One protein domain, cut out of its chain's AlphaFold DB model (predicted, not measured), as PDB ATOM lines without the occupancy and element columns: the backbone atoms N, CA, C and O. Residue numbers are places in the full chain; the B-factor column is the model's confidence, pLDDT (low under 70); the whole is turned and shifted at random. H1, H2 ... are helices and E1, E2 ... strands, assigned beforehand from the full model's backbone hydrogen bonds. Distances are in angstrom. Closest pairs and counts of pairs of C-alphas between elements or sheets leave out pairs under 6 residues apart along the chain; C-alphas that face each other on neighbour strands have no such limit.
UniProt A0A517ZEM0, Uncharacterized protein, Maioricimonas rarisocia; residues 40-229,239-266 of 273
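What this domain is: This is residues 40 to 229 and 239 to 266 of the 273 residues of an uncharacterized protein of Maioricimonas rarisocia (UniProt A0A517ZEM0). A strongly twisted wall of seven strands has the helix H2 over one face, while the long helix H5 runs along its edge strand E7 and reaches well past it. H3 and H4 lie off the sheet, and residues 219 to 226, of which 219 to 224 belong to H4, stick out. The printed part has 218 residues with five named helices and seven named strands, in the order E1 H1 E2 E3 H2 E4 E5 H3 E6 E7 H4 H5. The sheet, E1 E2 E3 E5 E6 E4 E7, is mixed, and so is the class, helices and strands, with 104 residues, under half, in named elements. The whole is compact, with a radius of gyration of the C-alphas of 18.1 A and spans of 49 by 48 by 41 A.

How they stand to each other: Start at inner strand E5, residues 138 to 142: it is antiparallel to E3, residues 84 to 88, with N 86 and O 140 2.8 A apart, and to E6, residues 175 to 179, with N 139 and O 177 2.9 A apart. E2, residues 68 to 76, forms a hairpin with E3, N 72 and O 85 being 2.8 A apart. Edge strand E1, residues 40 to 43, is antiparallel to E2, with N 42 and O 71 2.9 A apart. E4, residues 111 to 116, is parallel to E6, with N 176 and O 112 2.8 A apart, and edge strand E7, residues 196 to 200, is parallel to E4, with N 113 and O 197 2.8 A apart. Look next at H2, residues 93 to 105, on the sheet at a height of 8.8 A, over E6 and only just not over E4, on which 2 of its C-alphas fall; it runs along the strands, at 8 degrees to E6 on the local plane. E3, H2 and E4 make a split strand-helix-strand unit, two strands running the same way with E5 and E6 between them, and its crossover is right-handed. H5, residues 240 to 266, is on the sheet over E7 at a height of 7.9 A, only just along the strands at 29 degrees on the local plane; the closest C-alphas are those of Ala 199 and Val 253, 6.1 A apart. H2 and H5 with the sheet make two layers, helices on one face of a sheet. H1, residues 59 to 63, only grazes the sheet and touches H2 at its residues 99 to 103 alone, Leu 62 and Lys 102 having the closest C-alphas, 5.5 A apart. H3, residues 145 to 152, and H4, residues 213 to 224, are not on the sheet and are apart. In all five helices every O i to N i+4 pair is within hydrogen-bond range.

Where its parts are: Find C-alpha 40 at (-1.065, -22.763, -22.790), where E1 begins. E2 spans 24.6 A, H2 18.3 A and H4 16.4 A. H5 runs 39.2 A from C-alpha 240 at (-15.821, -13.489, -55.867) to C-alpha 266 at (-19.527, -52.457, -53.933).

The domain as a whole: The two C-alphas farthest apart are those of Gly 46 and Asp 226, 53.2 A. Residues 230 to 238 are not printed, and C-alphas 229 and 239 are 22.8 A apart across the cut. The links E1 to H1, E4 to E5, H3 to E6, E6 to E7 and E7 to H4 are long. Mean pLDDT of the printed part is 92.2; residues 225 to 229 are under 70.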
ATOM      1  N   ALA A  40      -2.282 -22.057 -23.161       94.38
ATOM      2  CA  ALA A  40      -1.065 -22.763 -22.790       94.38
ATOM      3  C   ALA A  40      -0.353 -23.249 -24.055       94.38
ATOM      4  O   ALA A  40      -0.987 -23.784 -24.965       94.38
ATOM      5  N   ASN A  41       0.968 -23.085 -24.103       94.75
ATOM      6  CA  ASN A  41       1.792 -23.720 -25.124       94.75
ATOM      7  C   ASN A  41       2.055 -25.172 -24.699       94.75
ATOM      8  O   ASN A  41       2.675 -25.406 -23.663       94.75
ATOM      9  N   VAL A  42       1.554 -26.133 -25.474       96.62
ATOM     10  CA  VAL A  42       1.672 -27.572 -25.175       96.62
ATOM     11  C   VAL A  42       2.686 -28.283 -26.069       96.62
ATOM     12  O   VAL A  42       2.973 -29.458 -25.839       96.62
ATOM     13  N   ALA A  43       3.239 -27.596 -27.076       97.25
ATOM     14  CA  ALA A  43       4.302 -28.140 -27.910       97.25
ATOM     15  C   ALA A  43       5.087 -27.047 -28.652       97.25
ATOM     16  O   ALA A  43       4.518 -26.104 -29.198       97.25
ATOM     17  N   THR A  44       6.405 -27.216 -28.750       96.38
ATOM     18  CA  THR A  44       7.323 -26.299 -29.449       96.38
ATOM     19  C   THR A  44       8.014 -27.001 -30.620       96.38
ATOM     20  O   THR A  44       8.087 -28.235 -30.607       96.38
ATOM     21  N   PRO A  45       8.484 -26.282 -31.656       94.75
ATOM     22  CA  PRO A  45       9.091 -26.919 -32.824       94.75
ATOM     23  C   PRO A  45      10.291 -27.794 -32.438       94.75
ATOM     24  O   PRO A  45      11.105 -27.409 -31.599       94.75
ATOM     25  N   GLY A  46      10.396 -28.983 -33.035       92.75
ATOM     26  CA  GLY A  46      11.524 -29.903 -32.826       92.75
ATOM     27  C   GLY A  46      11.573 -30.624 -31.470       92.75
ATOM     28  O   GLY A  46      12.472 -31.432 -31.257       92.75
ATOM     29  N   GLN A  47      10.628 -30.369 -30.560       96.44
ATOM     30  CA  GLN A  47      10.505 -31.098 -29.293       96.44
ATOM     31  C   GLN A  47       9.340 -32.092 -29.344       96.44
ATOM     32  O   GLN A  47       8.284 -31.744 -29.868       96.44
ATOM     33  N   PRO A  48       9.463 -33.302 -28.779       96.62
ATOM     34  CA  PRO A  48       8.313 -34.178 -28.614       96.62
ATOM     35  C   PRO A  48       7.237 -33.506 -27.749       96.62
ATOM     36  O   PRO A  48       7.517 -33.006 -26.660       96.62
ATOM     37  N   ALA A  49       6.001 -33.493 -28.231       97.69
ATOM     38  CA  ALA A  49       4.845 -33.095 -27.452       97.69
ATOM     39  C   ALA A  49       4.419 -34.231 -26.515       97.69
ATOM     40  O   ALA A  49       4.544 -35.417 -26.837       97.69
ATOM     41  N   TYR A  50       3.861 -33.860 -25.365       97.56
ATOM     42  CA  TYR A  50       3.226 -34.817 -24.468       97.56
ATOM     43  C   TYR A  50       1.989 -35.437 -25.130       97.56
ATOM     44  O   TYR A  50       1.141 -34.721 -25.667       97.56
ATOM     45  N   ILE A  51       1.878 -36.763 -25.051       97.88
ATOM     46  CA  ILE A  51       0.720 -37.515 -25.533       97.88
ATOM     47  C   ILE A  51      -0.134 -37.897 -24.336       97.88
ATOM     48  O   ILE A  51       0.320 -38.602 -23.435       97.88
ATOM     49  N   ASN A  52      -1.375 -37.421 -24.330       97.00
ATOM     50  CA  ASN A  52      -2.322 -37.777 -23.290       97.00
ATOM     51  C   ASN A  52      -2.640 -39.283 -23.380       97.00
ATOM     52  O   ASN A  52      -3.050 -39.734 -24.450       97.00
ATOM     53  N   PRO A  53      -2.488 -40.064 -22.293       97.06
ATOM     54  CA  PRO A  53      -2.768 -41.501 -22.301       97.06
ATOM     55  C   PRO A  53      -4.236 -41.844 -22.596       97.06
ATOM     56  O   PRO A  53      -4.526 -42.987 -22.933       97.06
ATOM     57  N   ASN A  54      -5.153 -40.879 -22.484       96.50
ATOM     58  CA  ASN A  54      -6.565 -41.055 -22.825       96.50
ATOM     59  C   ASN A  54      -6.859 -40.892 -24.319       96.50
ATOM     60  O   ASN A  54      -7.983 -41.147 -24.755       96.50
ATOM     61  N   TRP A  55      -5.898 -40.408 -25.106       97.75
ATOM     62  CA  TRP A  55      -6.105 -40.242 -26.537       97.75
ATOM     63  C   TRP A  55      -6.039 -41.575 -27.277       97.75
ATOM     64  O   TRP A  55      -5.347 -42.495 -26.838       97.75
ATOM     65  N   PRO A  56      -6.729 -41.686 -28.426       97.88
ATOM     66  CA  PRO A  56      -6.720 -42.914 -29.199       97.88
ATOM     67  C   PRO A  56      -5.311 -43.290 -29.674       97.88
ATOM     68  O   PRO A  56      -4.482 -42.427 -29.988       97.88
ATOM     69  N   GLU A  57      -5.060 -44.592 -29.782       98.25
ATOM     70  CA  GLU A  57      -3.807 -45.133 -30.310       98.25
ATOM     71  C   GLU A  57      -3.510 -44.582 -31.719       98.25
ATOM     72  O   GLU A  57      -4.418 -44.384 -32.528       98.25
ATOM     73  N   GLY A  58      -2.234 -44.309 -32.008       98.00
ATOM     74  CA  GLY A  58      -1.775 -43.703 -33.266       98.00
ATOM     75  C   GLY A  58      -1.723 -42.169 -33.255       98.00
ATOM     76  O   GLY A  58      -1.071 -41.575 -34.110       98.00
ATOM     77  N   THR A  59      -2.322 -41.503 -32.259       98.44
ATOM     78  CA  THR A  59      -2.305 -40.027 -32.154       98.44
ATOM     79  C   THR A  59      -0.884 -39.451 -32.082       98.44
ATOM     80  O   THR A  59      -0.619 -38.374 -32.618       98.44
ATOM     81  N   ALA A  60       0.045 -40.173 -31.446       98.31
ATOM     82  CA  ALA A  60       1.423 -39.729 -31.250       98.31
ATOM     83  C   ALA A  60       2.148 -39.400 -32.565       98.31
ATOM     84  O   ALA A  60       2.886 -38.417 -32.608       98.31
ATOM     85  N   ASP A  61       1.904 -40.175 -33.627       98.38
ATOM     86  CA  ASP A  61       2.597 -40.025 -34.911       98.38
ATOM     87  C   ASP A  61       2.203 -38.740 -35.639       98.38
ATOM     88  O   ASP A  61       3.039 -38.130 -36.310       98.38
ATOM     89  N   LEU A  62       0.938 -38.325 -35.511       98.50
ATOM     90  CA  LEU A  62       0.436 -37.073 -36.075       98.50
ATOM     91  C   LEU A  62       0.834 -35.878 -35.205       98.50
ATOM     92  O   LEU A  62       1.295 -34.859 -35.715       98.50
ATOM     93  N   VAL A  63       0.699 -35.995 -33.883       98.44
ATOM     94  CA  VAL A  63       1.065 -34.920 -32.947       98.44
ATOM     95  C   VAL A  63       2.565 -34.608 -32.998       98.44
ATOM     96  O   VAL A  63       2.956 -33.450 -32.892       98.44
ATOM     97  N   ASN A  64       3.420 -35.610 -33.192       98.38
ATOM     98  CA  ASN A  64       4.872 -35.429 -33.282       98.38
ATOM     99  C   ASN A  64       5.392 -35.418 -34.719       98.38
ATOM    100  O   ASN A  64       6.547 -35.763 -34.967       98.38
ATOM    101  N   ASP A  65       4.553 -35.024 -35.673       98.44
ATOM    102  CA  ASP A  65       5.003 -34.855 -37.042       98.44
ATOM    103  C   ASP A  65       6.161 -33.848 -37.154       98.44
ATOM    104  O   ASP A  65       6.089 -32.794 -36.517       98.44
ATOM    105  N   PRO A  66       7.180 -34.095 -37.999       97.44
ATOM    106  CA  PRO A  66       8.244 -33.122 -38.240       97.44
ATOM    107  C   PRO A  66       7.747 -31.767 -38.759       97.44
ATOM    108  O   PRO A  66       8.367 -30.751 -38.456       97.44
ATOM    109  N   ALA A  67       6.620 -31.731 -39.483       97.56
ATOM    110  CA  ALA A  67       6.019 -30.486 -39.965       97.56
ATOM    111  C   ALA A  67       5.301 -29.687 -38.856       97.56
ATOM    112  O   ALA A  67       4.855 -28.559 -39.088       97.56
ATOM    113  N   ARG A  68       5.143 -30.246 -37.644       98.00
ATOM    114  CA  ARG A  68       4.505 -29.532 -36.535       98.00
ATOM    115  C   ARG A  68       5.390 -28.373 -36.094       98.00
ATOM    116  O   ARG A  68       6.522 -28.557 -35.648       98.00
ATOM    117  N   THR A  69       4.807 -27.183 -36.068       96.19
ATOM    118  CA  THR A  69       5.456 -26.008 -35.491       96.19
ATOM    119  C   THR A  69       5.115 -25.906 -34.004       96.19
ATOM    120  O   THR A  69       5.957 -26.140 -33.144       96.19
ATOM    121  N   HIS A  70       3.856 -25.665 -33.658       95.25
ATOM    122  CA  HIS A  70       3.444 -25.341 -32.293       95.25
ATOM    123  C   HIS A  70       2.221 -26.148 -31.872       95.25
ATOM    124  O   HIS A  70       1.503 -26.700 -32.707       95.25
ATOM    125  N   GLY A  71       2.003 -26.229 -30.563       96.25
ATOM    126  CA  GLY A  71       0.793 -26.780 -29.977       96.25
ATOM    127  C   GLY A  71       0.205 -25.834 -28.941       96.25
ATOM    128  O   GLY A  71       0.937 -25.234 -28.154       96.25
ATOM    129  N   TRP A  72      -1.119 -25.736 -28.906       95.75
ATOM    130  CA  TRP A  72      -1.852 -24.849 -28.011       95.75
ATOM    131  C   TRP A  72      -3.006 -25.570 -27.321       95.75
ATOM    132  O   TRP A  72      -3.684 -26.399 -27.921       95.75
ATOM    133  N   ASN A  73      -3.261 -25.194 -26.073       95.25
ATOM    134  CA  ASN A  73      -4.475 -25.529 -25.339       95.25
ATOM    135  C   ASN A  73      -5.121 -24.207 -24.889       95.25
ATOM    136  O   ASN A  73      -4.592 -23.562 -23.975       95.25
ATOM    137  N   PRO A  74      -6.187 -23.732 -25.560       92.06
ATOM    138  CA  PRO A  74      -6.991 -22.639 -25.039       92.06
ATOM    139  C   PRO A  74      -7.672 -23.120 -23.759       92.06
ATOM    140  O   PRO A  74      -8.295 -24.182 -23.739       92.06
ATOM    141  N   TRP A  75      -7.563 -22.336 -22.695       92.12
ATOM    142  CA  TRP A  75      -8.129 -22.688 -21.406       92.12
ATOM    143  C   TRP A  75      -8.886 -21.525 -20.788       92.12
ATOM    144  O   TRP A  75      -8.602 -20.350 -21.031       92.12
ATOM    145  N   PHE A  76      -9.844 -21.880 -19.948       90.75
ATOM    146  CA  PHE A  76     -10.557 -20.967 -19.080       90.75
ATOM    147  C   PHE A  76     -10.862 -21.656 -17.758       90.75
ATOM    148  O   PHE A  76     -11.044 -22.875 -17.684       90.75
ATOM    149  N   SER A  77     -10.859 -20.883 -16.683       88.19
ATOM    150  CA  SER A  77     -11.181 -21.353 -15.348       88.19
ATOM    151  C   SER A  77     -12.566 -21.975 -15.361       88.19
ATOM    152  O   SER A  77     -13.486 -21.436 -15.969       88.19
ATOM    153  N   GLU A  78     -12.713 -23.098 -14.669       87.56
ATOM    154  CA  GLU A  78     -13.977 -23.832 -14.559       87.56
ATOM    155  C   GLU A  78     -14.462 -24.516 -15.850       87.56
ATOM    156  O   GLU A  78     -15.429 -25.269 -15.787       87.56
ATOM    157  N   TRP A  79     -13.785 -24.339 -16.990       90.06
ATOM    158  CA  TRP A  79     -14.008 -25.140 -18.199       90.06
ATOM    159  C   TRP A  79     -13.166 -26.420 -18.180       90.06
ATOM    160  O   TRP A  79     -12.153 -26.490 -17.477       90.06
ATOM    161  N   PRO A  80     -13.550 -27.447 -18.960       91.94
ATOM    162  CA  PRO A  80     -12.807 -28.699 -19.000       91.94
ATOM    163  C   PRO A  80     -11.400 -28.540 -19.588       91.94
ATOM    164  O   PRO A  80     -10.497 -29.251 -19.157       91.94
ATOM    165  N   ASN A  81     -11.190 -27.597 -20.515       93.12
ATOM    166  CA  ASN A  81      -9.899 -27.342 -21.174       93.12
ATOM    167  C   ASN A  81      -9.332 -28.608 -21.838       93.12
ATOM    168  O   ASN A  81      -8.170 -28.971 -21.638       93.12
ATOM    169  N   ASP A  82     -10.185 -29.348 -22.546       94.19
ATOM    170  CA  ASP A  82      -9.892 -30.685 -23.066       94.19
ATOM    171  C   ASP A  82      -9.272 -30.697 -24.465       94.19
ATOM    172  O   ASP A  82      -8.592 -31.663 -24.809       94.19
ATOM    173  N   VAL A  83      -9.462 -29.633 -25.248       95.56
ATOM    174  CA  VAL A  83      -9.017 -29.583 -26.642       95.56
ATOM    175  C   VAL A  83      -7.583 -29.070 -26.757       95.56
ATOM    176  O   VAL A  83      -7.259 -27.960 -26.333       95.56
ATOM    177  N   ASN A  84      -6.732 -29.868 -27.397       96.81
ATOM    178  CA  ASN A  84      -5.410 -29.452 -27.851       96.81
ATOM    179  C   ASN A  84      -5.418 -29.244 -29.363       96.81
ATOM    180  O   ASN A  84      -6.051 -30.000 -30.101       96.81
ATOM    181  N   HIS A  85      -4.662 -28.248 -29.813       97.12
ATOM    182  CA  HIS A  85      -4.465 -27.926 -31.218       97.12
ATOM    183  C   HIS A  85      -2.981 -27.967 -31.572       97.12
ATOM    184  O   HIS A  85      -2.151 -27.527 -30.781       97.12
ATOM    185  N   TYR A  86      -2.647 -28.435 -32.768       97.62
ATOM    186  CA  TYR A  86      -1.286 -28.560 -33.274       97.62
ATOM    187  C   TYR A  86      -1.227 -28.017 -34.699       97.62
ATOM    188  O   TYR A  86      -1.959 -28.480 -35.571       97.62
ATOM    189  N   GLY A  87      -0.403 -26.996 -34.923       97.19
ATOM    190  CA  GLY A  87      -0.259 -26.345 -36.227       97.19
ATOM    191  C   GLY A  87       0.873 -26.959 -37.038       97.19
ATOM    192  O   GLY A  87       1.943 -27.233 -36.487       97.19
ATOM    193  N   TYR A  88       0.663 -27.115 -38.345       98.25
ATOM    194  CA  TYR A  88       1.654 -27.667 -39.268       98.25
ATOM    195  C   TYR A  88       1.992 -26.663 -40.363       98.25
ATOM    196  O   TYR A  88       1.103 -26.154 -41.051       98.25
ATOM    197  N   ALA A  89       3.289 -26.413 -40.522       97.00
ATOM    198  CA  ALA A  89       3.843 -25.747 -41.689       97.00
ATOM    199  C   ALA A  89       4.278 -26.854 -42.650       97.00
ATOM    200  O   ALA A  89       5.315 -27.482 -42.454       97.00
ATOM    201  N   VAL A  90       3.415 -27.159 -43.613       97.44
ATOM    202  CA  VAL A  90       3.687 -28.147 -44.665       97.44
ATOM    203  C   VAL A  90       4.318 -27.445 -45.857       97.44
ATOM    204  O   VAL A  90       4.042 -26.266 -46.076       97.44
ATOM    205  N   GLU A  91       5.136 -28.153 -46.628       97.12
ATOM    206  CA  GLU A  91       5.826 -27.565 -47.786       97.12
ATOM    207  C   GLU A  91       5.240 -28.042 -49.121       97.12
ATOM    208  O   GLU A  91       5.487 -27.434 -50.163       97.12
ATOM    209  N   SER A  92       4.435 -29.111 -49.106       98.25
ATOM    210  CA  SER A  92       3.859 -29.701 -50.313       98.25
ATOM    211  C   SER A  92       2.557 -30.472 -50.058       98.25
ATOM    212  O   SER A  92       2.163 -30.716 -48.914       98.25
ATOM    213  N   MET A  93       1.884 -30.898 -51.133       98.00
ATOM    214  CA  MET A  93       0.715 -31.781 -51.030       98.00
ATOM    215  C   MET A  93       1.077 -33.178 -50.514       98.00
ATOM    216  O   MET A  93       0.251 -33.812 -49.858       98.00
ATOM    217  N   GLU A  94       2.305 -33.653 -50.730       98.38
ATOM    218  CA  GLU A  94       2.781 -34.907 -50.139       98.38
ATOM    219  C   GLU A  94       2.795 -34.831 -48.609       98.38
ATOM    220  O   GLU A  94       2.375 -35.783 -47.950       98.38
ATOM    221  N   ASP A  95       3.206 -33.698 -48.030       98.44
ATOM    222  CA  ASP A  95       3.116 -33.484 -46.583       98.44
ATOM    223  C   ASP A  95       1.667 -33.491 -46.098       98.44
ATOM    224  O   ASP A  95       1.355 -34.138 -45.097       98.44
ATOM    225  N   VAL A  96       0.766 -32.819 -46.819       98.50
ATOM    226  CA  VAL A  96      -0.667 -32.798 -46.491       98.50
ATOM    227  C   VAL A  96      -1.243 -34.211 -46.494       98.50
ATOM    228  O   VAL A  96      -1.825 -34.642 -45.497       98.50
ATOM    229  N   ASN A  97      -1.027 -34.967 -47.571       98.56
ATOM    230  CA  ASN A  97      -1.518 -36.337 -47.693       98.56
ATOM    231  C   ASN A  97      -0.889 -37.247 -46.631       98.56
ATOM    232  O   ASN A  97      -1.582 -38.061 -46.024       98.56
ATOM    233  N   ARG A  98       0.390 -37.057 -46.294       98.62
ATOM    234  CA  ARG A  98       1.055 -37.767 -45.194       98.62
ATOM    235  C   ARG A  98       0.402 -37.476 -43.835       98.62
ATOM    236  O   ARG A  98       0.235 -38.407 -43.044       98.62
ATOM    237  N   LEU A  99       0.000 -36.232 -43.551       98.69
ATOM    238  CA  LEU A  99      -0.762 -35.892 -42.338       98.69
ATOM    239  C   LEU A  99      -2.150 -36.551 -42.334       98.69
ATOM    240  O   LEU A  99      -2.570 -37.081 -41.305       98.69
ATOM    241  N   VAL A 100      -2.845 -36.579 -43.476       98.56
ATOM    242  CA  VAL A 100      -4.153 -37.245 -43.611       98.56
ATOM    243  C   VAL A 100      -4.036 -38.760 -43.415       98.56
ATOM    244  O   VAL A 100      -4.857 -39.352 -42.717       98.56
ATOM    245  N   GLN A 101      -2.988 -39.399 -43.941       98.44
ATOM    246  CA  GLN A 101      -2.719 -40.822 -43.707       98.44
ATOM    247  C   GLN A 101      -2.458 -41.112 -42.224       98.44
ATOM    248  O   GLN A 101      -3.000 -42.068 -41.663       98.44
ATOM    249  N   LYS A 102      -1.684 -40.253 -41.551       98.62
ATOM    250  CA  LYS A 102      -1.469 -40.354 -40.101       98.62
ATOM    251  C   LYS A 102      -2.767 -40.184 -39.315       98.62
ATOM    252  O   LYS A 102      -2.995 -40.940 -38.376       98.62
ATOM    253  N   LEU A 103      -3.642 -39.259 -39.716       98.62
ATOM    254  CA  LEU A 103      -4.984 -39.117 -39.143       98.62
ATOM    255  C   LEU A 103      -5.819 -40.394 -39.340       98.62
ATOM    256  O   LEU A 103      -6.453 -40.865 -38.396       98.62
ATOM    257  N   ALA A 104      -5.815 -40.966 -40.546       97.94
ATOM    258  CA  ALA A 104      -6.563 -42.181 -40.871       97.94
ATOM    259  C   ALA A 104      -6.116 -43.390 -40.028       97.94
ATOM    260  O   ALA A 104      -6.944 -44.228 -39.656       97.94
ATOM    261  N   ALA A 105      -4.825 -43.449 -39.681       98.19
ATOM    262  CA  ALA A 105      -4.236 -44.513 -38.874       98.19
ATOM    263  C   ALA A 105      -4.673 -44.502 -37.395       98.19
ATOM    264  O   ALA A 105      -4.568 -45.545 -36.739       98.19
ATOM    265  N   ILE A 106      -5.190 -43.374 -36.885       98.44
ATOM    266  CA  ILE A 106      -5.638 -43.229 -35.493       98.44
ATOM    267  C   ILE A 106      -6.830 -44.157 -35.212       98.44
ATOM    268  O   ILE A 106      -7.824 -44.171 -35.941       98.44
ATOM    269  N   LYS A 107      -6.751 -44.934 -34.127       97.69
ATOM    270  CA  LYS A 107      -7.733 -45.973 -33.776       97.69
ATOM    271  C   LYS A 107      -8.938 -45.395 -33.040       97.69
ATOM    272  O   LYS A 107      -9.050 -45.490 -31.824       97.69
ATOM    273  N   THR A 108      -9.858 -44.798 -33.790       96.75
ATOM    274  CA  THR A 108     -11.113 -44.245 -33.266       96.75
ATOM    275  C   THR A 108     -12.249 -44.416 -34.284       96.75
ATOM    276  O   THR A 108     -11.973 -44.451 -35.486       96.75
ATOM    277  N   PRO A 109     -13.521 -44.498 -33.852       94.38
ATOM    278  CA  PRO A 109     -14.657 -44.577 -34.772       94.38
ATOM    279  C   PRO A 109     -14.797 -43.364 -35.702       94.38
ATOM    280  O   PRO A 109     -15.319 -43.503 -36.803       94.38
ATOM    281  N   LEU A 110     -14.340 -42.180 -35.276       94.94
ATOM    282  CA  LEU A 110     -14.521 -40.931 -36.015       94.94
ATOM    283  C   LEU A 110     -13.201 -40.172 -36.163       94.94
ATOM    284  O   LEU A 110     -12.567 -39.817 -35.171       94.94
ATOM    285  N   ARG A 111     -12.829 -39.881 -37.413       97.31
ATOM    286  CA  ARG A 111     -11.720 -38.995 -37.802       97.31
ATOM    287  C   ARG A 111     -12.238 -38.030 -38.850       97.31
ATOM    288  O   ARG A 111     -13.015 -38.452 -39.707       97.31
ATOM    289  N   ARG A 112     -11.816 -36.769 -38.795       97.56
ATOM    290  CA  ARG A 112     -12.363 -35.730 -39.673       97.56
ATOM    291  C   ARG A 112     -11.267 -34.937 -40.367       97.56
ATOM    292  O   ARG A 112     -10.302 -34.529 -39.731       97.56
ATOM    293  N   VAL A 113     -11.459 -34.661 -41.648       97.88
ATOM    294  CA  VAL A 113     -10.783 -33.591 -42.374       97.88
ATOM    295  C   VAL A 113     -11.792 -32.471 -42.583       97.88
ATOM    296  O   VAL A 113     -12.846 -32.677 -43.188       97.88
ATOM    297  N   LEU A 114     -11.479 -31.285 -42.067       97.06
ATOM    298  CA  LEU A 114     -12.281 -30.085 -42.292       97.06
ATOM    299  C   LEU A 114     -11.599 -29.201 -43.330       97.06
ATOM    300  O   LEU A 114     -10.416 -28.905 -43.211       97.06
ATOM    301  N   LEU A 115     -12.352 -28.768 -44.333       97.12
ATOM    302  CA  LEU A 115     -11.885 -27.869 -45.378       97.12
ATOM    303  C   LEU A 115     -12.337 -26.444 -45.048       97.12
ATOM    304  O   LEU A 115     -13.522 -26.122 -45.173       97.12
ATOM    305  N   ALA A 116     -11.392 -25.611 -44.610       95.75
ATOM    306  CA  ALA A 116     -11.626 -24.212 -44.275       95.75
ATOM    307  C   ALA A 116     -11.308 -23.321 -45.487       95.75
ATOM    308  O   ALA A 116     -10.253 -23.489 -46.095       95.75
ATOM    309  N   PRO A 117     -12.156 -22.340 -45.839       95.00
ATOM    310  CA  PRO A 117     -11.960 -21.486 -47.012       95.00
ATOM    311  C   PRO A 117     -11.007 -20.306 -46.747       95.00
ATOM    312  O   PRO A 117     -11.059 -19.305 -47.454       95.00
ATOM    313  N   THR A 118     -10.206 -20.378 -45.684       94.06
ATOM    314  CA  THR A 118      -9.184 -19.378 -45.355       94.06
ATOM    315  C   THR A 118      -7.803 -19.906 -45.727       94.06
ATOM    316  O   THR A 118      -7.640 -21.079 -46.061       94.06
ATOM    317  N   ASP A 119      -6.820 -19.015 -45.739       94.94
ATOM    318  CA  ASP A 119      -5.415 -19.272 -46.070       94.94
ATOM    319  C   ASP A 119      -4.629 -19.874 -44.901       94.94
ATOM    320  O   ASP A 119      -3.699 -20.656 -45.101       94.94
ATOM    321  N   GLU A 120      -5.031 -19.536 -43.679       94.44
ATOM    322  CA  GLU A 120      -4.405 -19.984 -42.439       94.44
ATOM    323  C   GLU A 120      -5.403 -19.865 -41.258       94.44
ATOM    324  O   GLU A 120      -6.496 -19.291 -41.416       94.44
ATOM    325  N   PRO A 121      -5.100 -20.403 -40.058       93.50
ATOM    326  CA  PRO A 121      -5.936 -20.191 -38.884       93.50
ATOM    327  C   PRO A 121      -5.796 -18.751 -38.385       93.50
ATOM    328  O   PRO A 121      -4.701 -18.302 -38.065       93.50
ATOM    329  N   GLY A 122      -6.921 -18.051 -38.233       89.50
ATOM    330  CA  GLY A 122      -6.953 -16.765 -37.523       89.50
ATOM    331  C   GLY A 122      -7.095 -16.917 -36.006       89.50
ATOM    332  O   GLY A 122      -6.545 -16.126 -35.244       89.50
ATOM    333  N   ASN A 123      -7.804 -17.959 -35.560       86.88
ATOM    334  CA  ASN A 123      -8.083 -18.231 -34.152       86.88
ATOM    335  C   ASN A 123      -7.867 -19.712 -33.825       86.88
ATOM    336  O   ASN A 123      -8.085 -20.583 -34.668       86.88
ATOM    337  N   ILE A 124      -7.475 -19.981 -32.581       83.00
ATOM    338  CA  ILE A 124      -7.347 -21.316 -31.999       83.00
ATOM    339  C   ILE A 124      -8.205 -21.355 -30.734       83.00
ATOM    340  O   ILE A 124      -7.857 -20.793 -29.686       83.00
ATOM    341  N   GLY A 125      -9.365 -21.997 -30.855       76.75
ATOM    342  CA  GLY A 125     -10.424 -21.911 -29.860       76.75
ATOM    343  C   GLY A 125     -11.051 -20.516 -29.824       76.75
ATOM    344  O   GLY A 125     -11.239 -19.876 -30.855       76.75
ATOM    345  N   TRP A 126     -11.402 -20.052 -28.626       71.94
ATOM    346  CA  TRP A 126     -12.240 -18.864 -28.424       71.94
ATOM    347  C   TRP A 126     -11.515 -17.672 -27.785       71.94
ATOM    348  O   TRP A 126     -12.002 -16.549 -27.876       71.94
ATOM    349  N   VAL A 127     -10.355 -17.904 -27.162       75.50
ATOM    350  CA  VAL A 127      -9.534 -16.866 -26.502       75.50
ATOM    351  C   VAL A 127      -8.188 -16.619 -27.181       75.50
ATOM    352  O   VAL A 127      -7.507 -15.661 -26.831       75.50
ATOM    353  N   SER A 128      -7.793 -17.459 -28.143       82.00
ATOM    354  CA  SER A 128      -6.466 -17.382 -28.765       82.00
ATOM    355  C   SER A 128      -6.576 -16.985 -30.228       82.00
ATOM    356  O   SER A 128      -7.238 -17.668 -31.006       82.00
ATOM    357  N   SER A 129      -5.862 -15.934 -30.615       86.75
ATOM    358  CA  SER A 129      -5.632 -15.567 -32.013       86.75
ATOM    359  C   SER A 129      -4.227 -15.973 -32.442       86.75
ATOM    360  O   SER A 129      -3.281 -15.843 -31.660       86.75
ATOM    361  N   VAL A 130      -4.073 -16.387 -33.694       88.19
ATOM    362  CA  VAL A 130      -2.758 -16.577 -34.314       88.19
ATOM    363  C   VAL A 130      -2.467 -15.350 -35.178       88.19
ATOM    364  O   VAL A 130      -3.376 -14.866 -35.856       88.19
ATOM    365  N   PRO A 131      -1.242 -14.796 -35.155       90.19
ATOM    366  CA  PRO A 131      -0.884 -13.704 -36.050       90.19
ATOM    367  C   PRO A 131      -1.124 -14.078 -37.514       90.19
ATOM    368  O   PRO A 131      -0.940 -15.233 -37.893       90.19
ATOM    369  N   LYS A 132      -1.485 -13.092 -38.339       93.12
ATOM    370  CA  LYS A 132      -1.505 -13.279 -39.793       93.12
ATOM    371  C   LYS A 132      -0.097 -13.546 -40.334       93.12
ATOM    372  O   LYS A 132       0.876 -13.043 -39.769       93.12
ATOM    373  N   GLY A 133       0.002 -14.268 -41.444       93.75
ATOM    374  CA  GLY A 133       1.252 -14.741 -42.027       93.75
ATOM    375  C   GLY A 133       1.938 -15.795 -41.159       93.75
ATOM    376  O   GLY A 133       3.166 -15.833 -41.108       93.75
ATOM    377  N   ASN A 134       1.168 -16.612 -40.436       93.50
ATOM    378  CA  ASN A 134       1.708 -17.700 -39.625       93.50
ATOM    379  C   ASN A 134       2.122 -18.918 -40.461       93.50
ATOM    380  O   ASN A 134       2.885 -19.750 -39.968       93.50
ATOM    381  N   GLY A 135       1.656 -19.006 -41.711       93.75
ATOM    382  CA  GLY A 135       2.097 -20.023 -42.667       93.75
ATOM    383  C   GLY A 135       1.617 -21.437 -42.334       93.75
ATOM    384  O   GLY A 135       2.151 -22.407 -42.868       93.75
ATOM    385  N   LEU A 136       0.634 -21.580 -41.441       96.12
ATOM    386  CA  LEU A 136       0.064 -22.877 -41.098       96.12
ATOM    387  C   LEU A 136      -0.987 -23.258 -42.138       96.12
ATOM    388  O   LEU A 136      -2.061 -22.663 -42.200       96.12
ATOM    389  N   ALA A 137      -0.697 -24.294 -42.918       97.38
ATOM    390  CA  ALA A 137      -1.628 -24.811 -43.920       97.38
ATOM    391  C   ALA A 137      -2.563 -25.894 -43.350       97.38
ATOM    392  O   ALA A 137      -3.601 -26.200 -43.942       97.38
ATOM    393  N   ALA A 138      -2.226 -26.455 -42.181       97.88
ATOM    394  CA  ALA A 138      -3.060 -27.425 -41.484       97.88
ATOM    395  C   ALA A 138      -3.050 -27.240 -39.956       97.88
ATOM    396  O   ALA A 138      -2.057 -26.808 -39.363       97.88
ATOM    397  N   LEU A 139      -4.158 -27.611 -39.311       97.81
ATOM    398  CA  LEU A 139      -4.347 -27.583 -37.860       97.81
ATOM    399  C   LEU A 139      -4.993 -28.893 -37.394       97.81
ATOM    400  O   LEU A 139      -6.155 -29.157 -37.696       97.81
ATOM    401  N   PHE A 140      -4.267 -29.703 -36.631       98.25
ATOM    402  CA  PHE A 140      -4.825 -30.884 -35.973       98.25
ATOM    403  C   PHE A 140      -5.429 -30.493 -34.627       98.25
ATOM    404  O   PHE A 140      -4.802 -29.774 -33.858       98.25
ATOM    405  N   SER A 141      -6.633 -30.968 -34.329       97.88
ATOM    406  CA  SER A 141      -7.340 -30.740 -33.071       97.88
ATOM    407  C   SER A 141      -7.836 -32.063 -32.498       97.88
ATOM    408  O   SER A 141      -8.316 -32.922 -33.241       97.88
ATOM    409  N   ILE A 142      -7.753 -32.218 -31.179       97.75
ATOM    410  CA  ILE A 142      -8.220 -33.412 -30.473       97.75
ATOM    411  C   ILE A 142      -8.646 -33.057 -29.043       97.75
ATOM    412  O   ILE A 142      -7.928 -32.349 -28.339       97.75
ATOM    413  N   GLY A 143      -9.824 -33.532 -28.635       96.94
ATOM    414  CA  GLY A 143     -10.361 -33.397 -27.279       96.94
ATOM    415  C   GLY A 143     -10.077 -34.616 -26.397       96.94
ATOM    416  O   GLY A 143      -9.610 -35.656 -26.865       96.94
ATOM    417  N   ASP A 144     -10.381 -34.499 -25.106       97.31
ATOM    418  CA  ASP A 144     -10.242 -35.574 -24.115       97.31
ATOM    419  C   ASP A 144     -11.600 -35.852 -23.458       97.31
ATOM    420  O   ASP A 144     -12.028 -35.142 -22.545       97.31
ATOM    421  N   GLN A 145     -12.271 -36.915 -23.913       97.06
ATOM    422  CA  GLN A 145     -13.579 -37.304 -23.382       97.06
ATOM    423  C   GLN A 145     -13.522 -37.610 -21.882       97.06
ATOM    424  O   GLN A 145     -14.423 -37.210 -21.156       97.06
ATOM    425  N   GLN A 146     -12.450 -38.232 -21.379       96.88
ATOM    426  CA  GLN A 146     -12.351 -38.546 -19.952       96.88
ATOM    427  C   GLN A 146     -12.309 -37.264 -19.109       96.88
ATOM    428  O   GLN A 146     -12.905 -37.190 -18.032       96.88
ATOM    429  N   ARG A 147     -11.620 -36.231 -19.598       96.38
ATOM    430  CA  ARG A 147     -11.582 -34.914 -18.955       96.38
ATOM    431  C   ARG A 147     -12.952 -34.232 -18.978       96.38
ATOM    432  O   ARG A 147     -13.332 -33.649 -17.962       96.38
ATOM    433  N   LEU A 148     -13.702 -34.348 -20.077       96.12
ATOM    434  CA  LEU A 148     -15.094 -33.884 -20.146       96.12
ATOM    435  C   LEU A 148     -15.991 -34.613 -19.148       96.12
ATOM    436  O   LEU A 148     -16.720 -33.958 -18.408       96.12
ATOM    437  N   ASP A 149     -15.892 -35.940 -19.072       96.94
ATOM    438  CA  ASP A 149     -16.671 -36.762 -18.143       96.94
ATOM    439  C   ASP A 149     -16.400 -36.342 -16.688       96.94
ATOM    440  O   ASP A 149     -17.324 -36.111 -15.901       96.94
ATOM    441  N   GLN A 150     -15.120 -36.174 -16.334       96.81
ATOM    442  CA  GLN A 150     -14.702 -35.733 -15.003       96.81
ATOM    443  C   GLN A 150     -15.208 -34.331 -14.673       96.81
ATOM    444  O   GLN A 150     -15.684 -34.104 -13.560       96.81
ATOM    445  N   TRP A 151     -15.103 -33.392 -15.611       96.06
ATOM    446  CA  TRP A 151     -15.610 -32.035 -15.439       96.06
ATOM    447  C   TRP A 151     -17.132 -32.031 -15.261       96.06
ATOM    448  O   TRP A 151     -17.628 -31.512 -14.260       96.06
ATOM    449  N   HIS A 152     -17.864 -32.691 -16.161       95.81
ATOM    450  CA  HIS A 152     -19.323 -32.750 -16.141       95.81
ATOM    451  C   HIS A 152     -19.853 -33.386 -14.847       95.81
ATOM    452  O   HIS A 152     -20.821 -32.895 -14.270       95.81
ATOM    453  N   SER A 153     -19.181 -34.421 -14.322       96.62
ATOM    454  CA  SER A 153     -19.554 -35.079 -13.054       96.62
ATOM    455  C   SER A 153     -19.557 -34.153 -11.829       96.62
ATOM    456  O   SER A 153     -20.162 -34.479 -10.808       96.62
ATOM    457  N   ARG A 154     -18.882 -32.999 -11.915       95.56
ATOM    458  CA  ARG A 154     -18.769 -32.008 -10.836       95.56
ATOM    459  C   ARG A 154     -19.770 -30.865 -10.976       95.56
ATOM    460  O   ARG A 154     -19.862 -30.043 -10.067       95.56
ATOM    461  N   LEU A 155     -20.504 -30.790 -12.089       93.62
ATOM    462  CA  LEU A 155     -21.465 -29.721 -12.324       93.62
ATOM    463  C   LEU A 155     -22.731 -29.940 -11.482       93.62
ATOM    464  O   LEU A 155     -23.407 -30.964 -11.640       93.62
ATOM    465  N   PRO A 156     -23.110 -28.987 -10.613       92.56
ATOM    466  CA  PRO A 156     -24.307 -29.116  -9.796       92.56
ATOM    467  C   PRO A 156     -25.550 -29.130 -10.692       92.56
ATOM    468  O   PRO A 156     -25.873 -28.145 -11.353       92.56
ATOM    469  N   GLY A 157     -26.238 -30.273 -10.735       91.56
ATOM    470  CA  GLY A 157     -27.406 -30.467 -11.596       91.56
ATOM    471  C   GLY A 157     -27.105 -30.354 -13.096       91.56
ATOM    472  O   GLY A 157     -28.003 -29.979 -13.840       91.56
ATOM    473  N   GLY A 158     -25.862 -30.615 -13.530       91.38
ATOM    474  CA  GLY A 158     -25.475 -30.528 -14.946       91.38
ATOM    475  C   GLY A 158     -25.444 -29.098 -15.496       91.38
ATOM    476  O   GLY A 158     -25.650 -28.892 -16.690       91.38
ATOM    477  N   LYS A 159     -25.241 -28.089 -14.638       92.75
ATOM    478  CA  LYS A 159     -25.270 -26.670 -15.022       92.75
ATOM    479  C   LYS A 159     -23.901 -26.019 -14.942       92.75
ATOM    480  O   LYS A 159     -23.178 -26.195 -13.964       92.75
ATOM    481  N   PHE A 160     -23.601 -25.200 -15.945       90.44
ATOM    482  CA  PHE A 160     -22.439 -24.319 -15.971       90.44
ATOM    483  C   PHE A 160     -22.861 -22.923 -16.443       90.44
ATOM    484  O   PHE A 160     -23.179 -22.707 -17.616       90.44
ATOM    485  N   GLY A 161     -22.915 -21.964 -15.517       88.50
ATOM    486  CA  GLY A 161     -23.464 -20.635 -15.787       88.50
ATOM    487  C   GLY A 161     -24.911 -20.713 -16.287       88.50
ATOM    488  O   GLY A 161     -25.795 -21.194 -15.584       88.50
ATOM    489  N   VAL A 162     -25.147 -20.246 -17.517       88.12
ATOM    490  CA  VAL A 162     -26.465 -20.274 -18.184       88.12
ATOM    491  C   VAL A 162     -26.668 -21.491 -19.097       88.12
ATOM    492  O   VAL A 162     -27.675 -21.554 -19.806       88.12
ATOM    493  N   MET A 163     -25.702 -22.413 -19.137       88.81
ATOM    494  CA  MET A 163     -25.771 -23.641 -19.928       88.81
ATOM    495  C   MET A 163     -26.269 -24.795 -19.061       88.81
ATOM    496  O   MET A 163     -25.741 -25.043 -17.975       88.81
ATOM    497  N   GLU A 164     -27.278 -25.497 -19.565       94.00
ATOM    498  CA  GLU A 164     -27.825 -26.714 -18.974       94.00
ATOM    499  C   GLU A 164     -27.550 -27.873 -19.929       94.00
ATOM    500  O   GLU A 164     -27.992 -27.858 -21.082       94.00
ATOM    501  N   PHE A 165     -26.760 -28.828 -19.447       93.56
ATOM    502  CA  PHE A 165     -26.345 -30.007 -20.191       93.56
ATOM    503  C   PHE A 165     -27.359 -31.129 -19.968       93.56
ATOM    504  O   PHE A 165     -27.631 -31.518 -18.833       93.56
ATOM    505  N   GLU A 166     -27.927 -31.653 -21.054       93.69
ATOM    506  CA  GLU A 166     -28.856 -32.789 -21.012       93.69
ATOM    507  C   GLU A 166     -28.097 -34.124 -20.895       93.69
ATOM    508  O   GLU A 166     -28.630 -35.122 -20.411       93.69
ATOM    509  N   SER A 167     -26.834 -34.145 -21.324       93.25
ATOM    510  CA  SER A 167     -25.889 -35.249 -21.145       93.25
ATOM    511  C   SER A 167     -24.450 -34.735 -21.244       93.25
ATOM    512  O   SER A 167     -24.226 -33.570 -21.574       93.25
ATOM    513  N   VAL A 168     -23.467 -35.601 -20.968       94.38
ATOM    514  CA  VAL A 168     -22.050 -35.231 -21.082       94.38
ATOM    515  C   VAL A 168     -21.750 -34.753 -22.511       94.38
ATOM    516  O   VAL A 168     -22.151 -35.436 -23.461       94.38
ATOM    517  N   PRO A 169     -21.056 -33.616 -22.701       94.88
ATOM    518  CA  PRO A 169     -20.619 -33.184 -24.023       94.88
ATOM    519  C   PRO A 169     -19.725 -34.222 -24.699       94.88
ATOM    520  O   PRO A 169     -19.021 -34.990 -24.042       94.88
ATOM    521  N   VAL A 170     -19.719 -34.210 -26.029       95.25
ATOM    522  CA  VAL A 170     -18.859 -35.094 -26.821       95.25
ATOM    523  C   VAL A 170     -17.583 -34.353 -27.192       95.25
ATOM    524  O   VAL A 170     -17.642 -33.282 -27.806       95.25
ATOM    525  N   ALA A 171     -16.438 -34.936 -26.849       96.38
ATOM    526  CA  ALA A 171     -15.123 -34.398 -27.167       96.38
ATOM    527  C   ALA A 171     -14.919 -34.253 -28.675       96.38
ATOM    528  O   ALA A 171     -15.474 -34.997 -29.490       96.38
ATOM    529  N   VAL A 172     -14.076 -33.293 -29.044       95.62
ATOM    530  CA  VAL A 172     -13.615 -33.136 -30.422       95.62
ATOM    531  C   VAL A 172     -12.859 -34.409 -30.843       95.62
ATOM    532  O   VAL A 172     -11.860 -34.753 -30.207       95.62
ATOM    533  N   PRO A 173     -13.288 -35.121 -31.901       97.19
ATOM    534  CA  PRO A 173     -12.553 -36.274 -32.408       97.19
ATOM    535  C   PRO A 173     -11.244 -35.806 -33.055       97.19
ATOM    536  O   PRO A 173     -11.136 -34.625 -33.398       97.19
ATOM    537  N   PRO A 174     -10.275 -36.702 -33.313       98.38
ATOM    538  CA  PRO A 174      -9.122 -36.382 -34.147       98.38
ATOM    539  C   PRO A 174      -9.564 -35.703 -35.450       98.38
ATOM    540  O   PRO A 174     -10.249 -36.304 -36.284       98.38
ATOM    541  N   THR A 175      -9.224 -34.424 -35.586       98.31
ATOM    542  CA  THR A 175      -9.707 -33.562 -36.665       98.31
ATOM    543  C   THR A 175      -8.540 -32.798 -37.260       98.31
ATOM    544  O   THR A 175      -7.869 -32.065 -36.542       98.31
ATOM    545  N   LEU A 176      -8.301 -32.935 -38.561       98.44
ATOM    546  CA  LEU A 176      -7.322 -32.147 -39.303       98.44
ATOM    547  C   LEU A 176      -8.052 -31.094 -40.139       98.44
ATOM    548  O   LEU A 176      -8.737 -31.418 -41.105       98.44
ATOM    549  N   THR A 177      -7.923 -29.825 -39.776       98.12
ATOM    550  CA  THR A 177      -8.419 -28.715 -40.591       98.12
ATOM    551  C   THR A 177      -7.356 -28.324 -41.611       98.12
ATOM    552  O   THR A 177      -6.219 -28.062 -41.228       98.12
ATOM    553  N   LEU A 178      -7.725 -28.274 -42.890       98.00
ATOM    554  CA  LEU A 178      -6.889 -27.839 -44.007       98.00
ATOM    555  C   LEU A 178      -7.377 -26.473 -44.502       98.00
ATOM    556  O   LEU A 178      -8.575 -26.285 -44.732       98.00
ATOM    557  N   PHE A 179      -6.453 -25.529 -44.669       97.38
ATOM    558  CA  PHE A 179      -6.744 -24.151 -45.068       97.38
ATOM    559  C   PHE A 179      -6.649 -24.002 -46.584       97.38
ATOM    560  O   PHE A 179      -5.581 -23.821 -47.151       97.38
ATOM    561  N   VAL A 180      -7.785 -24.141 -47.259       97.12
ATOM    562  CA  VAL A 180      -7.890 -24.390 -48.703       97.12
ATOM    563  C   VAL A 180      -7.442 -23.209 -49.563       97.12
ATOM    564  O   VAL A 180      -7.089 -23.423 -50.722       97.12
ATOM    565  N   SER A 181      -7.449 -21.986 -49.029       96.06
ATOM    566  CA  SER A 181      -6.912 -20.817 -49.739       96.06
ATOM    567  C   SER A 181      -5.397 -20.675 -49.608       96.06
ATOM    568  O   SER A 181      -4.839 -19.753 -50.192       96.06
ATOM    569  N   ASN A 182      -4.729 -21.552 -48.857       96.31
ATOM    570  CA  ASN A 182      -3.276 -21.621 -48.836       96.31
ATOM    571  C   ASN A 182      -2.758 -22.085 -50.207       96.31
ATOM    572  O   ASN A 182      -3.292 -23.045 -50.766       96.31
ATOM    573  N   ASP A 183      -1.703 -21.455 -50.727       95.50
ATOM    574  CA  ASP A 183      -1.181 -21.730 -52.076       95.50
ATOM    575  C   ASP A 183      -0.713 -23.181 -52.275       95.50
ATOM    576  O   ASP A 183      -0.700 -23.683 -53.399       95.50
ATOM    577  N   ILE A 184      -0.366 -23.880 -51.191       96.50
ATOM    578  CA  ILE A 184       0.041 -25.290 -51.230       96.50
ATOM    579  C   ILE A 184      -1.170 -26.216 -51.466       96.50
ATOM    580  O   ILE A 184      -1.011 -27.335 -51.949       96.50
ATOM    581  N   MET A 185      -2.393 -25.766 -51.160       97.25
ATOM    582  CA  MET A 185      -3.590 -26.610 -51.173       97.25
ATOM    583  C   MET A 185      -4.195 -26.771 -52.568       97.25
ATOM    584  O   MET A 185      -4.979 -25.943 -53.055       97.25
ATOM    585  N   VAL A 186      -3.929 -27.934 -53.157       97.25
ATOM    586  CA  VAL A 186      -4.538 -28.398 -54.407       97.25
ATOM    587  C   VAL A 186      -5.533 -29.517 -54.091       97.25
ATOM    588  O   VAL A 186      -5.155 -30.678 -53.984       97.25
ATOM    589  N   LEU A 187      -6.821 -29.176 -53.933       96.06
ATOM    590  CA  LEU A 187      -7.852 -30.141 -53.503       96.06
ATOM    591  C   LEU A 187      -7.961 -31.377 -54.405       96.06
ATOM    592  O   LEU A 187      -8.215 -32.462 -53.898       96.06
ATOM    593  N   ASP A 188      -7.718 -31.247 -55.708       95.94
ATOM    594  CA  ASP A 188      -7.772 -32.386 -56.635       95.94
ATOM    595  C   ASP A 188      -6.660 -33.424 -56.382       95.94
ATOM    596  O   ASP A 188      -6.760 -34.556 -56.845       95.94
ATOM    597  N   GLN A 189      -5.615 -33.053 -55.634       97.38
ATOM    598  CA  GLN A 189      -4.527 -33.937 -55.200       97.38
ATOM    599  C   GLN A 189      -4.711 -34.439 -53.757       97.38
ATOM    600  O   GLN A 189      -3.864 -35.180 -53.258       97.38
ATOM    601  N   LEU A 190      -5.772 -34.017 -53.058       97.75
ATOM    602  CA  LEU A 190      -6.025 -34.427 -51.680       97.75
ATOM    603  C   LEU A 190      -6.497 -35.884 -51.639       97.75
ATOM    604  O   LEU A 190      -7.580 -36.230 -52.119       97.75
ATOM    605  N   GLU A 191      -5.701 -36.726 -50.993       96.19
ATOM    606  CA  GLU A 191      -6.004 -38.132 -50.773       96.19
ATOM    607  C   GLU A 191      -6.662 -38.305 -49.403       96.19
ATOM    608  O   GLU A 191      -6.010 -38.196 -48.365       96.19
ATOM    609  N   ALA A 192      -7.965 -38.583 -49.395       92.06
ATOM    610  CA  ALA A 192      -8.717 -38.904 -48.186       92.06
ATOM    611  C   ALA A 192      -9.005 -40.417 -48.144       92.06
ATOM    612  O   ALA A 192      -9.802 -40.900 -48.950       92.06
ATOM    613  N   PRO A 193      -8.354 -41.181 -47.247       92.06
ATOM    614  CA  PRO A 193      -8.587 -42.615 -47.122       92.06
ATOM    615  C   PRO A 193     -10.016 -42.947 -46.667       92.06
ATOM    616  O   PRO A 193     -10.639 -42.145 -45.958       92.06
ATOM    617  N   PRO A 194     -10.513 -44.163 -46.968       88.62
ATOM    618  CA  PRO A 194     -11.777 -44.650 -46.428       88.62
ATOM    619  C   PRO A 194     -11.842 -44.541 -44.898       88.62
ATOM    620  O   PRO A 194     -10.864 -44.771 -44.182       88.62
ATOM    621  N   GLY A 195     -13.020 -44.189 -44.381       89.12
ATOM    622  CA  GLY A 195     -13.262 -44.024 -42.944       89.12
ATOM    623  C   GLY A 195     -12.845 -42.669 -42.355       89.12
ATOM    624  O   GLY A 195     -13.104 -42.424 -41.173       89.12
ATOM    625  N   VAL A 196     -12.243 -41.774 -43.143       95.94
ATOM    626  CA  VAL A 196     -12.081 -40.362 -42.772       95.94
ATOM    627  C   VAL A 196     -13.273 -39.568 -43.306       95.94
ATOM    628  O   VAL A 196     -13.572 -39.590 -44.500       95.94
ATOM    629  N   GLU A 197     -13.975 -38.859 -42.423       95.75
ATOM    630  CA  GLU A 197     -15.035 -37.935 -42.824       95.75
ATOM    631  C   GLU A 197     -14.397 -36.668 -43.397       95.75
ATOM    632  O   GLU A 197     -13.603 -36.021 -42.719       95.75
ATOM    633  N   VAL A 198     -14.770 -36.273 -44.613       96.12
ATOM    634  CA  VAL A 198     -14.370 -34.983 -45.191       96.12
ATOM    635  C   VAL A 198     -15.586 -34.062 -45.223       96.12
ATOM    636  O   VAL A 198     -16.630 -34.410 -45.781       96.12
ATOM    637  N   ALA A 199     -15.455 -32.871 -44.643       94.81
ATOM    638  CA  ALA A 199     -16.522 -31.879 -44.611       94.81
ATOM    639  C   ALA A 199     -15.991 -30.448 -44.746       94.81
ATOM    640  O   ALA A 199     -14.828 -30.162 -44.475       94.81
ATOM    641  N   PHE A 200     -16.872 -29.527 -45.129       93.31
ATOM    642  CA  PHE A 200     -16.624 -28.099 -44.947       93.31
ATOM    643  C   PHE A 200     -16.637 -27.760 -43.451       93.31
ATOM    644  O   PHE A 200     -17.521 -28.214 -42.718       93.31
ATOM    645  N   GLY A 201     -15.693 -26.940 -42.997       89.94
ATOM    646  CA  GLY A 201     -15.679 -26.474 -41.617       89.94
ATOM    647  C   GLY A 201     -14.456 -25.637 -41.279       89.94
ATOM    648  O   GLY A 201     -13.429 -25.705 -41.945       89.94
ATOM    649  N   TYR A 202     -14.578 -24.857 -40.213       87.88
ATOM    650  CA  TYR A 202     -13.464 -24.127 -39.610       87.88
ATOM    651  C   TYR A 202     -12.830 -24.974 -38.499       87.88
ATOM    652  O   TYR A 202     -13.340 -26.049 -38.179       87.88
ATOM    653  N   GLY A 203     -11.719 -24.502 -37.918       77.69
ATOM    654  CA  GLY A 203     -11.056 -25.177 -36.796       77.69
ATOM    655  C   GLY A 203     -12.037 -25.611 -35.699       77.69
ATOM    656  O   GLY A 203     -13.065 -24.966 -35.480       77.69
ATOM    657  N   SER A 204     -11.735 -26.726 -35.032       78.19
ATOM    658  CA  SER A 204     -12.653 -27.340 -34.071       78.19
ATOM    659  C   SER A 204     -13.038 -26.392 -32.931       78.19
ATOM    660  O   SER A 204     -12.185 -25.720 -32.348       78.19
ATOM    661  N   GLY A 205     -14.333 -26.375 -32.598       77.88
ATOM    662  CA  GLY A 205     -14.858 -25.711 -31.405       77.88
ATOM    663  C   GLY A 205     -14.510 -26.458 -30.112       77.88
ATOM    664  O   GLY A 205     -13.704 -27.382 -30.111       77.88
ATOM    665  N   LEU A 206     -15.141 -26.064 -29.003       79.19
ATOM    666  CA  LEU A 206     -14.880 -26.646 -27.675       79.19
ATOM    667  C   LEU A 206     -15.400 -28.082 -27.538       79.19
ATOM    668  O   LEU A 206     -14.786 -28.896 -26.866       79.19
ATOM    669  N   PHE A 207     -16.506 -28.396 -28.208       83.50
ATOM    670  CA  PHE A 207     -17.118 -29.721 -28.207       83.50
ATOM    671  C   PHE A 207     -17.473 -30.111 -29.639       83.50
ATOM    672  O   PHE A 207     -17.788 -29.245 -30.459       83.50
ATOM    673  N   LEU A 208     -17.487 -31.412 -29.936       84.56
ATOM    674  CA  LEU A 208     -18.147 -31.908 -31.144       84.56
ATOM    675  C   LEU A 208     -19.665 -31.706 -31.041       84.56
ATOM    676  O   LEU A 208     -20.309 -31.334 -32.019       84.56
ATOM    677  N   LYS A 209     -20.223 -31.969 -29.852       86.31
ATOM    678  CA  LYS A 209     -21.626 -31.731 -29.487       86.31
ATOM    679  C   LYS A 209     -21.666 -31.218 -28.057       86.31
ATOM    680  O   LYS A 209     -21.113 -31.888 -27.182       86.31
ATOM    681  N   SER A 210     -22.289 -30.063 -27.808       86.31
ATOM    682  CA  SER A 210     -22.395 -29.569 -26.431       86.31
ATOM    683  C   SER A 210     -23.490 -30.288 -25.649       86.31
ATOM    684  O   SER A 210     -23.390 -30.337 -24.433       86.31
ATOM    685  N   ASN A 211     -24.481 -30.895 -26.318       90.06
ATOM    686  CA  ASN A 211     -25.593 -31.611 -25.682       90.06
ATOM    687  C   ASN A 211     -26.363 -30.722 -24.689       90.06
ATOM    688  O   ASN A 211     -26.745 -31.151 -23.598       90.06
ATOM    689  N   THR A 212     -26.570 -29.459 -25.065       90.00
ATOM    690  CA  THR A 212     -27.306 -28.489 -24.249       90.00
ATOM    691  C   THR A 212     -28.774 -28.406 -24.656       90.00
ATOM    692  O   THR A 212     -29.125 -28.607 -25.820       90.00
ATOM    693  N   SER A 213     -29.638 -28.019 -23.718       86.69
ATOM    694  CA  SER A 213     -31.063 -27.776 -23.999       86.69
ATOM    695  C   SER A 213     -31.276 -26.760 -25.127       86.69
ATOM    696  O   SER A 213     -32.145 -26.937 -25.977       86.69
ATOM    697  N   ARG A 214     -30.411 -25.740 -25.207       84.56
ATOM    698  CA  ARG A 214     -30.413 -24.744 -26.290       84.56
ATOM    699  C   ARG A 214     -30.135 -25.352 -27.664       84.56
ATOM    700  O   ARG A 214     -30.775 -24.946 -28.630       84.56
ATOM    701  N   GLU A 215     -29.200 -26.300 -27.769       82.56
ATOM    702  CA  GLU A 215     -28.941 -27.012 -29.029       82.56
ATOM    703  C   GLU A 215     -30.158 -27.832 -29.460       82.56
ATOM    704  O   GLU A 215     -30.537 -27.790 -30.632       82.56
ATOM    705  N   ARG A 216     -30.806 -28.534 -28.520       84.50
ATOM    706  CA  ARG A 216     -32.022 -29.298 -28.814       84.50
ATOM    707  C   ARG A 216     -33.146 -28.382 -29.287       84.50
ATOM    708  O   ARG A 216     -33.686 -28.623 -30.363       84.50
ATOM    709  N   GLU A 217     -33.435 -27.307 -28.553       83.75
ATOM    710  CA  GLU A 217     -34.452 -26.316 -28.926       83.75
ATOM    711  C   GLU A 217     -34.177 -25.698 -30.301       83.75
ATOM    712  O   GLU A 217     -35.097 -25.553 -31.104       83.75
ATOM    713  N   ALA A 218     -32.920 -25.355 -30.599       81.75
ATOM    714  CA  ALA A 218     -32.532 -24.854 -31.915       81.75
ATOM    715  C   ALA A 218     -32.767 -25.910 -33.009       81.75
ATOM    716  O   ALA A 218     -33.310 -25.593 -34.064       81.75
ATOM    717  N   SER A 219     -32.425 -27.175 -32.748       79.19
ATOM    718  CA  SER A 219     -32.646 -28.272 -33.698       79.19
ATOM    719  C   SER A 219     -34.130 -28.583 -33.927       79.19
ATOM    720  O   SER A 219     -34.521 -28.947 -35.033       79.19
ATOM    721  N   GLU A 220     -34.967 -28.440 -32.898       83.69
ATOM    722  CA  GLU A 220     -36.417 -28.636 -32.979       83.69
ATOM    723  C   GLU A 220     -37.077 -27.491 -33.752       83.69
ATOM    724  O   GLU A 220     -37.892 -27.756 -34.635       83.69
ATOM    725  N   LYS A 221     -36.661 -26.241 -33.508       79.00
ATOM    726  CA  LYS A 221     -37.114 -25.062 -34.269       79.00
ATOM    727  C   LYS A 221     -36.718 -25.134 -35.744       79.00
ATOM    728  O   LYS A 221     -37.558 -24.914 -36.614       79.00
ATOM    729  N   ALA A 222     -35.484 -25.547 -36.040       75.69
ATOM    730  CA  ALA A 222     -35.031 -25.746 -37.416       75.69
ATOM    731  C   ALA A 222     -35.854 -26.822 -38.154       75.69
ATOM    732  O   ALA A 222     -36.075 -26.727 -39.359       75.69
ATOM    733  N   LYS A 223     -36.342 -27.845 -37.435       77.75
ATOM    734  CA  LYS A 223     -37.216 -28.891 -37.993       77.75
ATOM    735  C   LYS A 223     -38.671 -28.448 -38.149       77.75
ATOM    736  O   LYS A 223     -39.347 -28.972 -39.029       77.75
ATOM    737  N   SER A 224     -39.165 -27.533 -37.311       77.31
ATOM    738  CA  SER A 224     -40.554 -27.059 -37.385       77.31
ATOM    739  C   SER A 224     -40.784 -26.020 -38.486       77.31
ATOM    740  O   SER A 224     -41.932 -25.730 -38.802       77.31
ATOM    741  N   GLY A 225     -39.719 -25.481 -39.093       60.19
ATOM    742  CA  GLY A 225     -39.819 -24.457 -40.139       60.19
ATOM    743  C   GLY A 225     -40.244 -23.077 -39.621       60.19
ATOM    744  O   GLY A 225     -40.389 -22.157 -40.421       60.19
ATOM    745  N   ASP A 226     -40.397 -22.921 -38.301       52.31
ATOM    746  CA  ASP A 226     -40.772 -21.673 -37.617       52.31
ATOM    747  C   ASP A 226     -39.558 -20.780 -37.308       52.31
ATOM    748  O   ASP A 226     -39.615 -19.929 -36.417       52.31
ATOM    749  N   ASP A 227     -38.437 -20.968 -38.008       46.00
ATOM    750  CA  ASP A 227     -37.263 -20.129 -37.795       46.00
ATOM    751  C   ASP A 227     -37.624 -18.665 -38.114       46.00
ATOM    752  O   ASP A 227     -37.946 -18.343 -39.266       46.00
ATOM    753  N   PRO A 228     -37.528 -17.720 -37.154       41.44
ATOM    754  CA  PRO A 228     -37.257 -16.353 -37.545       41.44
ATOM    755  C   PRO A 228     -35.933 -16.421 -38.300       41.44
ATOM    756  O   PRO A 228     -34.927 -16.846 -37.729       41.44
ATOM    757  N   ALA A 229     -35.961 -16.067 -39.590       38.25
ATOM    758  CA  ALA A 229     -34.770 -16.026 -40.424       38.25
ATOM    759  C   ALA A 229     -33.615 -15.444 -39.594       38.25
ATOM    760  O   ALA A 229     -33.842 -14.422 -38.925       38.25
ATOM    761  N   PRO A 239     -16.890 -12.028 -51.399       91.06
ATOM    762  CA  PRO A 239     -15.944 -11.675 -52.445       91.06
ATOM    763  C   PRO A 239     -15.867 -12.790 -53.501       91.06
ATOM    764  O   PRO A 239     -15.814 -13.963 -53.120       91.06
ATOM    765  N   PRO A 240     -15.815 -12.474 -54.811       92.62
ATOM    766  CA  PRO A 240     -15.821 -13.489 -55.867       92.62
ATOM    767  C   PRO A 240     -14.744 -14.571 -55.708       92.62
ATOM    768  O   PRO A 240     -14.991 -15.734 -56.011       92.62
ATOM    769  N   GLU A 241     -13.567 -14.212 -55.191       91.25
ATOM    770  CA  GLU A 241     -12.490 -15.174 -54.935       91.25
ATOM    771  C   GLU A 241     -12.830 -16.154 -53.803       91.25
ATOM    772  O   GLU A 241     -12.576 -17.348 -53.933       91.25
ATOM    773  N   LEU A 242     -13.487 -15.689 -52.735       90.75
ATOM    774  CA  LEU A 242     -13.962 -16.567 -51.664       90.75
ATOM    775  C   LEU A 242     -15.074 -17.494 -52.171       90.75
ATOM    776  O   LEU A 242     -15.076 -18.678 -51.844       90.75
ATOM    777  N   GLN A 243     -15.974 -16.992 -53.023       92.94
ATOM    778  CA  GLN A 243     -17.023 -17.820 -53.621       92.94
ATOM    779  C   GLN A 243     -16.436 -18.981 -54.439       92.94
ATOM    780  O   GLN A 243     -16.862 -20.118 -54.261       92.94
ATOM    781  N   LYS A 244     -15.402 -18.732 -55.256       93.94
ATOM    782  CA  LYS A 244     -14.713 -19.797 -56.010       93.94
ATOM    783  C   LYS A 244     -14.135 -20.881 -55.097       93.94
ATOM    784  O   LYS A 244     -14.216 -22.063 -55.422       93.94
ATOM    785  N   VAL A 245     -13.547 -20.495 -53.961       93.56
ATOM    786  CA  VAL A 245     -12.996 -21.451 -52.984       93.56
ATOM    787  C   VAL A 245     -14.112 -22.287 -52.358       93.56
ATOM    788  O   VAL A 245     -13.974 -23.506 -52.259       93.56
ATOM    789  N   LEU A 246     -15.229 -21.659 -51.983       92.56
ATOM    790  CA  LEU A 246     -16.399 -22.353 -51.439       92.56
ATOM    791  C   LEU A 246     -16.985 -23.352 -52.441       92.56
ATOM    792  O   LEU A 246     -17.265 -24.494 -52.071       92.56
ATOM    793  N   ASP A 247     -17.113 -22.955 -53.706       92.69
ATOM    794  CA  ASP A 247     -17.594 -23.831 -54.774       92.69
ATOM    795  C   ASP A 247     -16.650 -25.029 -54.960       92.69
ATOM    796  O   ASP A 247     -17.107 -26.172 -55.003       92.69
ATOM    797  N   ARG A 248     -15.327 -24.794 -54.951       95.38
ATOM    798  CA  ARG A 248     -14.303 -25.850 -55.027       95.38
ATOM    799  C   ARG A 248     -14.424 -26.851 -53.875       95.38
ATOM    800  O   ARG A 248     -14.396 -28.058 -54.109       95.38
ATOM    801  N   ILE A 249     -14.581 -26.366 -52.640       94.12
ATOM    802  CA  ILE A 249     -14.762 -27.224 -51.457       94.12
ATOM    803  C   ILE A 249     -16.046 -28.045 -51.584       94.12
ATOM    804  O   ILE A 249     -16.024 -29.255 -51.360       94.12
ATOM    805  N   ASN A 250     -17.156 -27.411 -51.962       92.62
ATOM    806  CA  ASN A 250     -18.438 -28.092 -52.107       92.62
ATOM    807  C   ASN A 250     -18.370 -29.198 -53.161       92.62
ATOM    808  O   ASN A 250     -18.771 -30.326 -52.873       92.62
ATOM    809  N   SER A 251     -17.821 -28.914 -54.344       94.06
ATOM    810  CA  SER A 251     -17.624 -29.925 -55.386       94.06
ATOM    811  C   SER A 251     -16.775 -31.094 -54.888       94.06
ATOM    812  O   SER A 251     -17.165 -32.246 -55.068       94.06
ATOM    813  N   PHE A 252     -15.662 -30.820 -54.198       94.69
ATOM    814  CA  PHE A 252     -14.803 -31.867 -53.645       94.69
ATOM    815  C   PHE A 252     -15.540 -32.750 -52.627       94.69
ATOM    816  O   PHE A 252     -15.512 -33.975 -52.738       94.69
ATOM    817  N   VAL A 253     -16.240 -32.146 -51.661       93.31
ATOM    818  CA  VAL A 253     -16.970 -32.879 -50.611       93.31
ATOM    819  C   VAL A 253     -18.079 -33.747 -51.207       93.31
ATOM    820  O   VAL A 253     -18.233 -34.897 -50.798       93.31
ATOM    821  N   GLN A 254     -18.837 -33.236 -52.182       91.56
ATOM    822  CA  GLN A 254     -19.887 -34.020 -52.841       91.56
ATOM    823  C   GLN A 254     -19.297 -35.194 -53.630       91.56
ATOM    824  O   GLN A 254     -19.741 -36.327 -53.457       91.56
ATOM    825  N   ASN A 255     -18.243 -34.958 -54.417       92.38
ATOM    826  CA  ASN A 255     -17.560 -36.015 -55.168       92.38
ATOM    827  C   ASN A 255     -16.961 -37.084 -54.247       92.38
ATOM    828  O   ASN A 255     -17.007 -38.273 -54.554       92.38
ATOM    829  N   HIS A 256     -16.400 -36.682 -53.107       90.31
ATOM    830  CA  HIS A 256     -15.872 -37.609 -52.112       90.31
ATOM    831  C   HIS A 256     -16.973 -38.481 -51.491       90.31
ATOM    832  O   HIS A 256     -16.799 -39.691 -51.390       90.31
ATOM    833  N   ARG A 257     -18.121 -37.895 -51.129       90.69
ATOM    834  CA  ARG A 257     -19.269 -38.653 -50.602       90.69
ATOM    835  C   ARG A 257     -19.805 -39.666 -51.606       90.69
ATOM    836  O   ARG A 257     -20.082 -40.792 -51.215       90.69
ATOM    837  N   MET A 258     -19.922 -39.282 -52.879       91.19
ATOM    838  CA  MET A 258     -20.364 -40.203 -53.932       91.19
ATOM    839  C   MET A 258     -19.412 -41.396 -54.065       91.19
ATOM    840  O   MET A 258     -19.873 -42.529 -54.043       91.19
ATOM    841  N   ARG A 259     -18.091 -41.159 -54.086       91.50
ATOM    842  CA  ARG A 259     -17.090 -42.243 -54.126       91.50
ATOM    843  C   ARG A 259     -17.172 -43.174 -52.915       91.50
ATOM    844  O   ARG A 259     -17.108 -44.383 -53.083       91.50
ATOM    845  N   GLN A 260     -17.337 -42.627 -51.707       88.06
ATOM    846  CA  GLN A 260     -17.487 -43.451 -50.500       88.06
ATOM    847  C   GLN A 260     -18.747 -44.324 -50.550       88.06
ATOM    848  O   GLN A 260     -18.682 -45.487 -50.165       88.06
ATOM    849  N   GLN A 261     -19.862 -43.790 -51.058       88.75
ATOM    850  CA  GLN A 261     -21.090 -44.565 -51.231       88.75
ATOM    851  C   GLN A 261     -20.908 -45.688 -52.261       88.75
ATOM    852  O   GLN A 261     -21.316 -46.814 -52.008       88.75
ATOM    853  N   GLU A 262     -20.265 -45.404 -53.397       90.81
ATOM    854  CA  GLU A 262     -19.982 -46.409 -54.431       90.81
ATOM    855  C   GLU A 262     -19.090 -47.548 -53.906       90.81
ATOM    856  O   GLU A 262     -19.327 -48.715 -54.218       90.81
ATOM    857  N   GLU A 263     -18.083 -47.228 -53.089       88.56
ATOM    858  CA  GLU A 263     -17.219 -48.221 -52.441       88.56
ATOM    859  C   GLU A 263     -17.975 -49.061 -51.399       88.56
ATOM    860  O   GLU A 263     -17.765 -50.274 -51.327       88.56
ATOM    861  N   GLU A 264     -18.863 -48.444 -50.612       87.44
ATOM    862  CA  GLU A 264     -19.704 -49.145 -49.634       87.44
ATOM    863  C   GLU A 264     -20.692 -50.092 -50.328       87.44
ATOM    864  O   GLU A 264     -20.773 -51.268 -49.966       87.44
ATOM    865  N   ASP A 265     -21.362 -49.622 -51.382       88.62
ATOM    866  CA  ASP A 265     -22.296 -50.419 -52.179       88.62
ATOM    867  C   ASP A 265     -21.584 -51.595 -52.875       88.62
ATOM    868  O   ASP A 265     -22.133 -52.695 -52.962       88.62
ATOM    869  N   ALA A 266     -20.340 -51.400 -53.331       88.44
ATOM    870  CA  ALA A 266     -19.527 -52.457 -53.933       88.44
ATOM    871  C   ALA A 266     -18.994 -53.484 -52.914       88.44
ATOM    872  O   ALA A 266     -18.695 -54.621 -53.287       88.44
TER     873      ALA A 266